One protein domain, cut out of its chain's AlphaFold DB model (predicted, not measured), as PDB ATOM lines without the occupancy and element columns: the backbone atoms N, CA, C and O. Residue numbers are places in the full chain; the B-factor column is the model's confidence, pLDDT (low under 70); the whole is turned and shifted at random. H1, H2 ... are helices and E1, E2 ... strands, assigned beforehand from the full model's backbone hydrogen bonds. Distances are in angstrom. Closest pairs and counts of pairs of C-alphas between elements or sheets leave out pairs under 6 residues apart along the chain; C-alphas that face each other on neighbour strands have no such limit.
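This is residues 2 to 81 of the 81 residues of the protein "Hypothetical protein" of Rotaria socialis (UniProt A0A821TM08). There is little regular structure here: a small three-strand sheet with a short helix, H1, grazing it at E3, and a long unnamed stretch, residues 53 to 81, of which 56 to 61 stick out. The 80 printed residues hold H1, E1, E2, E3 in that order; the class is mixed, with 26 residues in named elements. The sheet, E1 - E2 - E3, is antiparallel. The whole is only just compact, close to loose, radius of gyration of the C-alphas 13.6 A, spanning 37 by 31 by 23 A.

Start at H1, residues 7 to 14, with 3 of 4 O i to N i+4 pairs within hydrogen-bond range; it only grazes the sheet, with residues 10 to 14. Its closest C-alphas to E3, residues 47 to 52, are those of Thr 14 and Cys 49, 6.3 A. E1, residues 27 to 32, and E2, residues 37 to 42, form a hairpin; look at N 30 and O 39, 2.8 A. E2 and E3 form another; N 40 and O 49 are 2.8 A apart. The three strands make a meander, each the antiparallel neighbour of the one before.

Find C-alpha 7 at (283.575, 491.992, 572.672), where H1 begins. E1 runs 15.4 A, E2 16.1 A, and E3 16.7 A to C-alpha 52 at (288.535, 503.254, 582.697).

The printed part has no cut. The link from H1 to E1 is long. Residues 2 to 15 and 81 have pLDDT under 70.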
ATOM      1  N   TYR A   2     296.955 489.554 574.705       33.62
ATOM      2  CA  TYR A   2     296.209 489.424 575.961       33.62
ATOM      3  C   TYR A   2     294.718 489.627 575.667       33.62
ATOM      4  O   TYR A   2     294.265 490.744 575.439       33.62
ATOM      5  N   THR A   3     293.964 488.533 575.623       39.62
ATOM      6  CA  THR A   3     292.514 488.513 575.413       39.62
ATOM      7  C   THR A   3     291.796 488.838 576.721       39.62
ATOM      8  O   THR A   3     291.146 487.976 577.308       39.62
ATOM      9  N   ASN A   4     291.924 490.069 577.221       41.34
ATOM     10  CA  ASN A   4     291.050 490.528 578.301       41.34
ATOM     11  C   ASN A   4     289.684 490.916 577.719       41.34
ATOM     12  O   ASN A   4     289.398 492.076 577.425       41.34
ATOM     13  N   GLY A   5     288.854 489.885 577.576       40.75
ATOM     14  CA  GLY A   5     287.452 489.967 577.203       40.75
ATOM     15  C   GLY A   5     287.207 489.798 575.709       40.75
ATOM     16  O   GLY A   5     287.841 490.432 574.870       40.75
ATOM     17  N   THR A   6     286.251 488.940 575.366       41.84
ATOM     18  CA  THR A   6     285.590 489.005 574.061       41.84
ATOM     19  C   THR A   6     284.765 490.296 574.007       41.84
ATOM     20  O   THR A   6     284.402 490.846 575.051       41.84
ATOM     21  N   CYS A   7     284.436 490.804 572.813       46.25
ATOM     22  CA  CYS A   7     283.575 491.992 572.672       46.25
ATOM     23  C   CYS A   7     282.306 491.897 573.547       46.25
ATOM     24  O   CYS A   7     281.890 492.871 574.165       46.25
ATOM     25  N   ILE A   8     281.780 490.680 573.707       43.34
ATOM     26  CA  ILE A   8     280.598 490.339 574.498       43.34
ATOM     27  C   ILE A   8     280.779 490.641 575.998       43.34
ATOM     28  O   ILE A   8     279.885 491.227 576.609       43.34
ATOM     29  N   SER A   9     281.921 490.293 576.606       48.34
ATOM     30  CA  SER A   9     282.115 490.449 578.058       48.34
ATOM     31  C   SER A   9     282.307 491.907 578.484       48.34
ATOM     32  O   SER A   9     281.926 492.287 579.591       48.34
ATOM     33  N   ASN A  10     282.868 492.746 577.608       50.53
ATOM     34  CA  ASN A  10     283.089 494.165 577.903       50.53
ATOM     35  C   ASN A  10     281.853 495.028 577.588       50.53
ATOM     36  O   ASN A  10     281.598 496.002 578.301       50.53
ATOM     37  N   CYS A  11     281.037 494.636 576.601       50.91
ATOM     38  CA  CYS A  11     279.750 495.272 576.301       50.91
ATOM     39  C   CYS A  11     278.774 495.222 577.489       50.91
ATOM     40  O   CYS A  11     278.146 496.228 577.817       50.91
ATOM     41  N   GLN A  12     278.686 494.084 578.189       51.41
ATOM     42  CA  GLN A  12     277.825 493.947 579.374       51.41
ATOM     43  C   GLN A  12     278.311 494.790 580.561       51.41
ATOM     44  O   GLN A  12     277.499 495.361 581.283       51.41
ATOM     45  N   LYS A  13     279.631 494.907 580.748       60.41
ATOM     46  CA  LYS A  13     280.228 495.654 581.865       60.41
ATOM     47  C   LYS A  13     280.102 497.172 581.716       60.41
ATOM     48  O   LYS A  13     280.065 497.884 582.712       60.41
ATOM     49  N   THR A  14     280.053 497.659 580.480       64.44
ATOM     50  CA  THR A  14     280.032 499.096 580.165       64.44
ATOM     51  C   THR A  14     278.653 499.602 579.731       64.44
ATOM     52  O   THR A  14     278.481 500.790 579.476       64.44
ATOM     53  N   GLY A  15     277.654 498.713 579.655       64.25
ATOM     54  CA  GLY A  15     276.282 499.050 579.264       64.25
ATOM     55  C   GLY A  15     276.101 499.345 577.771       64.25
ATOM     56  O   GLY A  15     275.000 499.715 577.353       64.25
ATOM     57  N   TYR A  16     277.145 499.171 576.953       70.50
ATOM     58  CA  TYR A  16     277.085 499.421 575.517       70.50
ATOM     59  C   TYR A  16     276.891 498.128 574.729       70.50
ATOM     60  O   TYR A  16     277.797 497.306 574.604       70.50
ATOM     61  N   TYR A  17     275.703 497.969 574.151       70.88
ATOM     62  CA  TYR A  17     275.358 496.829 573.309       70.88
ATOM     63  C   TYR A  17     275.637 497.159 571.841       70.88
ATOM     64  O   TYR A  17     274.872 497.890 571.210       70.88
ATOM     65  N   SER A  18     276.705 496.581 571.286       70.81
ATOM     66  CA  SER A  18     277.121 496.790 569.890       70.81
ATOM     67  C   SER A  18     276.067 496.373 568.861       70.81
ATOM     68  O   SER A  18     276.033 496.933 567.773       70.81
ATOM     69  N   GLY A  19     275.142 495.470 569.215       74.31
ATOM     70  CA  GLY A  19     274.001 495.097 568.367       74.31
ATOM     71  C   GLY A  19     273.025 496.242 568.065       74.31
ATOM     72  O   GLY A  19     272.108 496.064 567.270       74.31
ATOM     73  N   LYS A  20     273.198 497.415 568.688       79.12
ATOM     74  CA  LYS A  20     272.427 498.622 568.368       79.12
ATOM     75  C   LYS A  20     273.064 499.494 567.281       79.12
ATOM     76  O   LYS A  20     272.415 500.457 566.868       79.12
ATOM     77  N   ILE A  21     274.296 499.202 566.856       88.19
ATOM     78  CA  ILE A  21     274.974 499.918 565.767       88.19
ATOM     79  C   ILE A  21     274.286 499.558 564.450       88.19
ATOM     80  O   ILE A  21     274.053 498.387 564.157       88.19
ATOM     81  N   GLN A  22     273.950 500.578 563.672       90.50
ATOM     82  CA  GLN A  22     273.301 500.457 562.373       90.50
ATOM     83  C   GLN A  22     274.156 501.097 561.277       90.50
ATOM     84  O   GLN A  22     275.087 501.857 561.544       90.50
ATOM     85  N   VAL A  23     273.832 500.783 560.022       92.81
ATOM     86  CA  VAL A  23     274.468 501.403 558.853       92.81
ATOM     87  C   VAL A  23     274.295 502.923 558.927       92.81
ATOM     88  O   VAL A  23     273.214 503.408 559.252       92.81
ATOM     89  N   ASN A  24     275.360 503.659 558.596       93.94
ATOM     90  CA  ASN A  24     275.454 505.124 558.663       93.94
ATOM     91  C   ASN A  24     275.449 505.734 560.073       93.94
ATOM     92  O   ASN A  24     275.415 506.959 560.190       93.94
ATOM     93  N   ASP A  25     275.528 504.927 561.133       93.50
ATOM     94  CA  ASP A  25     275.770 505.474 562.463       93.50
ATOM     95  C   ASP A  25     277.148 506.127 562.555       93.50
ATOM     96  O   ASP A  25     278.152 505.600 562.070       93.50
ATOM     97  N   VAL A  26     277.190 507.264 563.246       94.62
ATOM     98  CA  VAL A  26     278.431 507.945 563.603       94.62
ATOM     99  C   VAL A  26     278.758 507.633 565.058       94.62
ATOM    100  O   VAL A  26     277.931 507.791 565.964       94.62
ATOM    101  N   LEU A  27     279.981 507.150 565.261       92.75
ATOM    102  CA  LEU A  27     280.556 506.856 566.563       92.75
ATOM    103  C   LEU A  27     281.798 507.720 566.753       92.75
ATOM    104  O   LEU A  27     282.670 507.749 565.884       92.75
ATOM    105  N   GLN A  28     281.904 508.375 567.904       94.00
ATOM    106  CA  GLN A  28     283.088 509.133 568.286       94.00
ATOM    107  C   GLN A  28     283.862 508.350 569.343       94.00
ATOM    108  O   GLN A  28     283.355 508.091 570.436       94.00
ATOM    109  N   LEU A  29     285.095 507.965 569.014       91.62
ATOM    110  CA  LEU A  29     286.037 507.373 569.960       91.62
ATOM    111  C   LEU A  29     286.933 508.480 570.520       91.62
ATOM    112  O   LEU A  29     287.663 509.124 569.772       91.62
ATOM    113  N   ILE A  30     286.893 508.683 571.832       91.38
ATOM    114  CA  ILE A  30     287.622 509.746 572.524       91.38
ATOM    115  C   ILE A  30     288.622 509.103 573.484       91.38
ATOM    116  O   ILE A  30     288.239 508.359 574.389       91.38
ATOM    117  N   LEU A  31     289.905 509.410 573.299       89.50
ATOM    118  CA  LEU A  31     290.974 509.027 574.220       89.50
ATOM    119  C   LEU A  31     291.186 510.171 575.221       89.50
ATOM    120  O   LEU A  31     291.839 511.165 574.918       89.50
ATOM    121  N   ASP A  32     290.583 510.053 576.400       88.25
ATOM    122  CA  ASP A  32     290.652 511.052 577.465       88.25
ATOM    123  C   ASP A  32     291.796 510.713 578.426       88.25
ATOM    124  O   ASP A  32     291.614 510.029 579.438       88.25
ATOM    125  N   CYS A  33     293.001 511.170 578.086       86.06
ATOM    126  CA  CYS A  33     294.201 510.919 578.887       86.06
ATOM    127  C   CYS A  33     294.175 511.658 580.236       86.06
ATOM    128  O   CYS A  33     294.786 511.205 581.197       86.06
ATOM    129  N   THR A  34     293.440 512.771 580.341       89.56
ATOM    130  CA  THR A  34     293.309 513.529 581.597       89.56
ATOM    131  C   THR A  34     292.520 512.726 582.626       89.56
ATOM    132  O   THR A  34     292.947 512.569 583.769       89.56
ATOM    133  N   SER A  35     291.382 512.175 582.205       89.44
ATOM    134  CA  SER A  35     290.483 511.391 583.060       89.44
ATOM    135  C   SER A  35     290.795 509.890 583.049       89.44
ATOM    136  O   SER A  35     290.076 509.116 583.686       89.44
ATOM    137  N   LYS A  36     291.844 509.478 582.323       89.00
ATOM    138  CA  LYS A  36     292.308 508.092 582.129       89.00
ATOM    139  C   LYS A  36     291.207 507.156 581.637       89.00
ATOM    140  O   LYS A  36     290.961 506.090 582.206       89.00
ATOM    141  N   GLN A  37     290.508 507.580 580.590       88.69
ATOM    142  CA  GLN A  37     289.340 506.888 580.054       88.69
ATOM    143  C   GLN A  37     289.360 506.821 578.532       88.69
ATOM    144  O   GLN A  37     289.770 507.755 577.849       88.69
ATOM    145  N   ILE A  38     288.825 505.730 577.997       89.50
ATOM    146  CA  ILE A  38     288.414 505.636 576.598       89.50
ATOM    147  C   ILE A  38     286.901 505.785 576.577       89.50
ATOM    148  O   ILE A  38     286.194 505.038 577.251       89.50
ATOM    149  N   ARG A  39     286.394 506.749 575.812       90.12
ATOM    150  CA  ARG A  39     284.960 506.996 575.679       90.12
ATOM    151  C   ARG A  39     284.497 506.696 574.262       90.12
ATOM    152  O   ARG A  39     285.191 507.016 573.304       90.12
ATOM    153  N   LEU A  40     283.321 506.097 574.138       90.69
ATOM    154  CA  LEU A  40     282.637 505.868 572.873       90.69
ATOM    155  C   LEU A  40     281.285 506.572 572.936       90.69
ATOM    156  O   LEU A  40     280.416 506.183 573.717       90.69
ATOM    157  N   PHE A  41     281.117 507.615 572.134       91.31
ATOM    158  CA  PHE A  41     279.853 508.321 571.999       91.31
ATOM    159  C   PHE A  41     279.138 507.880 570.726       91.31
ATOM    160  O   PHE A  41     279.726 507.863 569.648       91.31
ATOM    161  N   HIS A  42     277.865 507.520 570.855       92.56
ATOM    162  CA  HIS A  42     277.010 507.146 569.737       92.56
ATOM    163  C   HIS A  42     275.989 508.244 569.484       92.56
ATOM    164  O   HIS A  42     275.078 508.427 570.290       92.56
ATOM    165  N   GLU A  43     276.127 508.942 568.357       93.56
ATOM    166  CA  GLU A  43     275.360 510.162 568.081       93.56
ATOM    167  C   GLU A  43     273.855 509.896 567.990       93.56
ATOM    168  O   GLU A  43     273.070 510.527 568.694       93.56
ATOM    169  N   ARG A  44     273.438 508.901 567.191       94.31
ATOM    170  CA  ARG A  44     272.012 508.591 566.982       94.31
ATOM    171  C   ARG A  44     271.291 508.199 568.271       94.31
ATOM    172  O   ARG A  44     270.150 508.596 568.479       94.31
ATOM    173  N   LEU A  45     271.927 507.383 569.115       91.00
ATOM    174  CA  LEU A  45     271.342 506.950 570.389       91.00
ATOM    175  C   LEU A  45     271.600 507.935 571.530       91.00
ATOM    176  O   LEU A  45     271.133 507.693 572.643       91.00
ATOM    177  N   ASN A  46     272.376 508.992 571.285       91.69
ATOM    178  CA  ASN A  46     272.841 509.942 572.288       91.69
ATOM    179  C   ASN A  46     273.374 509.247 573.557       91.69
ATOM    180  O   ASN A  46     273.024 509.590 574.686       91.69
ATOM    181  N   THR A  47     274.160 508.187 573.365       88.94
ATOM    182  CA  THR A  47     274.645 507.336 574.457       88.94
ATOM    183  C   THR A  47     276.158 507.431 574.545       88.94
ATOM    184  O   THR A  47     276.854 507.275 573.542       88.94
ATOM    185  N   LEU A  48     276.667 507.650 575.757       88.44
ATOM    186  CA  LEU A  48     278.093 507.667 576.057       88.44
ATOM    187  C   LEU A  48     278.468 506.426 576.865       88.44
ATOM    188  O   LEU A  48     277.914 506.175 577.932       88.44
ATOM    189  N   CYS A  49     279.437 505.678 576.360       87.88
ATOM    190  CA  CYS A  49     280.084 504.582 577.060       87.88
ATOM    191  C   CYS A  49     281.494 505.012 577.472       87.88
ATOM    192  O   CYS A  49     282.190 505.659 576.689       87.88
ATOM    193  N   ALA A  50     281.918 504.658 578.683       87.25
ATOM    194  CA  ALA A  50     283.247 504.971 579.193       87.25
ATOM    195  C   ALA A  50     283.925 503.714 579.749       87.25
ATOM    196  O   ALA A  50     283.330 502.937 580.497       87.25
ATOM    197  N   LEU A  51     285.191 503.541 579.389       85.94
ATOM    198  CA  LEU A  51     286.074 502.494 579.874       85.94
ATOM    199  C   LEU A  51     287.240 503.145 580.618       85.94
ATOM    200  O   LEU A  51     288.028 503.876 580.021       85.94
ATOM    201  N   MET A  52     287.368 502.849 581.910       85.56
ATOM    202  CA  MET A  52     288.535 503.254 582.697       85.56
ATOM    203  C   MET A  52     289.782 502.520 582.207       85.56
ATOM    204  O   MET A  52     289.761 501.296 582.056       85.56
ATOM    205  N   VAL A  53     290.877 503.254 582.021       84.94
ATOM    206  CA  VAL A  53     292.167 502.696 581.620       84.94
ATOM    207  C   VAL A  53     293.181 502.858 582.739       84.94
ATOM    208  O   VAL A  53     293.334 503.924 583.331       84.94
ATOM    209  N   ASN A  54     293.910 501.779 583.014       84.25
ATOM    210  CA  ASN A  54     295.093 501.830 583.855       84.25
ATOM    211  C   ASN A  54     296.335 501.911 582.962       84.25
ATOM    212  O   ASN A  54     296.792 500.901 582.429       84.25
ATOM    213  N   GLU A  55     296.889 503.112 582.819       82.06
ATOM    214  CA  GLU A  55     298.067 503.385 581.983       82.06
ATOM    215  C   GLU A  55     299.301 502.575 582.403       82.06
ATOM    216  O   GLU A  55     300.128 502.247 581.558       82.06
ATOM    217  N   ASN A  56     299.403 502.163 583.674       86.31
ATOM    218  CA  ASN A  56     300.515 501.327 584.142       86.31
ATOM    219  C   ASN A  56     300.470 499.911 583.545       86.31
ATOM    220  O   ASN A  56     301.495 499.245 583.449       86.31
ATOM    221  N   LEU A  57     299.278 499.443 583.163       84.75
ATOM    222  CA  LEU A  57     299.066 498.144 582.516       84.75
ATOM    223  C   LEU A  57     298.946 498.268 580.993       84.75
ATOM    224  O   LEU A  57     298.992 497.269 580.279       84.75
ATOM    225  N   SER A  58     298.730 499.478 580.486       81.31
ATOM    226  CA  SER A  58     298.531 499.764 579.066       81.31
ATOM    227  C   SER A  58     299.229 501.077 578.718       81.31
ATOM    228  O   SER A  58     298.560 502.092 578.512       81.31
ATOM    229  N   PRO A  59     300.573 501.085 578.696       83.50
ATOM    230  CA  PRO A  59     301.335 502.286 578.397       83.50
ATOM    231  C   PRO A  59     301.169 502.691 576.928       83.50
ATOM    232  O   PRO A  59     300.840 501.877 576.064       83.50
ATOM    233  N   PHE A  60     301.404 503.969 576.651       81.62
ATOM    234  CA  PHE A  60     301.421 504.504 575.292       81.62
ATOM    235  C   PHE A  60     302.650 504.019 574.496       81.62
ATOM    236  O   PHE A  60     303.682 503.719 575.105       81.62
ATOM    237  N   PRO A  61     302.579 503.988 573.145       86.62
ATOM    238  CA  PRO A  61     301.469 504.436 572.290       86.62
ATOM    239  C   PRO A  61     300.357 503.391 572.112       86.62
ATOM    240  O   PRO A  61     300.607 502.188 572.100       86.62
ATOM    241  N   TRP A  62     299.123 503.859 571.914       82.81
ATOM    242  CA  TRP A  62     297.980 502.998 571.599       82.81
ATOM    243  C   TRP A  62     297.684 502.984 570.105       82.81
ATOM    244  O   TRP A  62     297.910 503.962 569.396       82.81
ATOM    245  N   GLN A  63     297.138 501.864 569.643       84.88
ATOM    246  CA  GLN A  63     296.693 501.673 568.268       84.88
ATOM    247  C   GLN A  63     295.202 501.354 568.258       84.88
ATOM    248  O   GLN A  63     294.719 500.576 569.082       84.88
ATOM    249  N   VAL A  64     294.476 501.945 567.311       84.56
ATOM    250  CA  VAL A  64     293.064 501.628 567.086       84.56
ATOM    251  C   VAL A  64     292.988 500.468 566.099       84.56
ATOM    252  O   VAL A  64     293.419 500.593 564.956       84.56
ATOM    253  N   LEU A  65     292.434 499.342 566.547       87.81
ATOM    254  CA  LEU A  65     292.158 498.182 565.707       87.81
ATOM    255  C   LEU A  65     290.666 498.146 565.372       87.81
ATOM    256  O   LEU A  65     289.836 498.020 566.270       87.81
ATOM    257  N   ILE A  66     290.334 498.219 564.083       88.06
ATOM    258  CA  ILE A  66     288.965 498.047 563.589       88.06
ATOM    259  C   ILE A  66     288.883 496.699 562.880       88.06
ATOM    260  O   ILE A  66     289.612 496.454 561.922       88.06
ATOM    261  N   ILE A  67     288.003 495.825 563.367       87.00
ATOM    262  CA  ILE A  67     287.774 494.495 562.801       87.00
ATOM    263  C   ILE A  67     286.407 494.507 562.124       87.00
ATOM    264  O   ILE A  67     285.398 494.763 562.777       87.00
ATOM    265  N   LEU A  68     286.392 494.232 560.822       88.75
ATOM    266  CA  LEU A  68     285.178 494.077 560.024       88.75
ATOM    267  C   LEU A  68     284.806 492.591 559.999       88.75
ATOM    268  O   LEU A  68     285.676 491.744 559.798       88.75
ATOM    269  N   GLY A  69     283.547 492.272 560.301       83.81
ATOM    270  CA  GLY A  69     283.126 490.903 560.605       83.81
ATOM    271  C   GLY A  69     282.612 490.136 559.391       83.81
ATOM    272  O   GLY A  69     282.726 488.912 559.352       83.81
ATOM    273  N   GLY A  70     282.047 490.845 558.413       89.00
ATOM    274  CA  GLY A  70     281.392 490.267 557.249       89.00
ATOM    275  C   GLY A  70     281.928 490.788 555.911       89.00
ATOM    276  O   GLY A  70     282.491 491.882 555.832       89.00
ATOM    277  N   PRO A  71     281.735 490.024 554.822       92.88
ATOM    278  CA  PRO A  71     281.962 490.524 553.471       92.88
ATOM    279  C   PRO A  71     281.098 491.762 553.191       92.88
ATOM    280  O   PRO A  71     279.890 491.736 553.412       92.88
ATOM    281  N   GLY A  72     281.711 492.826 552.669       91.69
ATOM    282  CA  GLY A  72     281.016 494.074 552.326       91.69
ATOM    283  C   GLY A  72     280.899 495.087 553.468       91.69
ATOM    284  O   GLY A  72     280.530 496.233 553.211       91.69
ATOM    285  N   ASP A  73     281.272 494.718 554.697       91.00
ATOM    286  CA  ASP A  73     281.406 495.676 555.793       91.00
ATOM    287  C   ASP A  73     282.392 496.778 555.397       91.00
ATOM    288  O   ASP A  73     283.463 496.524 554.843       91.00
ATOM    289  N   THR A  74     282.033 498.025 555.679       93.88
ATOM    290  CA  THR A  74     282.886 499.183 555.416       93.88
ATOM    291  C   THR A  74     282.767 500.155 556.573       93.88
ATOM    292  O   THR A  74     281.677 500.403 557.085       93.88
ATOM    293  N   VAL A  75     283.893 500.740 556.967       93.94
ATOM    294  CA  VAL A  75     283.943 501.842 557.925       93.94
ATOM    295  C   VAL A  75     284.621 503.034 557.263       93.94
ATOM    296  O   VAL A  75     285.531 502.870 556.449       93.94
ATOM    297  N   ARG A  76     284.204 504.243 557.629       95.56
ATOM    298  CA  ARG A  76     284.877 505.477 557.226       95.56
ATOM    299  C   ARG A  76     285.376 506.188 558.471       95.56
ATOM    300  O   ARG A  76     284.576 506.537 559.334       95.56
ATOM    301  N   ILE A  77     286.683 506.414 558.546       94.00
ATOM    302  CA  ILE A  77     287.278 507.241 559.596       94.00
ATOM    303  C   ILE A  77     287.098 508.699 559.180       94.00
ATOM    304  O   ILE A  77     287.525 509.099 558.097       94.00
ATOM    305  N   LEU A  78     286.409 509.464 560.019       92.81
ATOM    306  CA  LEU A  78     286.159 510.882 559.800       92.81
ATOM    307  C   LEU A  78     287.249 511.716 560.491       92.81
ATOM    308  O   LEU A  78     287.767 511.285 561.524       92.81
ATOM    309  N   PRO A  79     287.617 512.889 559.942       89.38
ATOM    310  CA  PRO A  79     288.470 513.827 560.657       89.38
ATOM    311  C   PRO A  79     287.775 514.285 561.941       89.38
ATOM    312  O   PRO A  79     286.546 514.361 561.997       89.38
ATOM    313  N   ASN A  80     288.568 514.600 562.964       78.12
ATOM    314  CA  ASN A  80     288.034 515.252 564.152       78.12
ATOM    315  C   ASN A  80     287.561 516.661 563.765       78.12
ATOM    316  O   ASN A  80     288.298 517.369 563.072       78.12
ATOM    317  N   ALA A  81     286.338 517.013 564.156       61.94
ATOM    318  CA  ALA A  81     285.741 518.320 563.887       61.94
ATOM    319  C   ALA A  81     286.220 519.375 564.892       61.94
ATOM    320  O   ALA A  81     286.516 519.000 566.050       61.94
TER     321      ALA A  81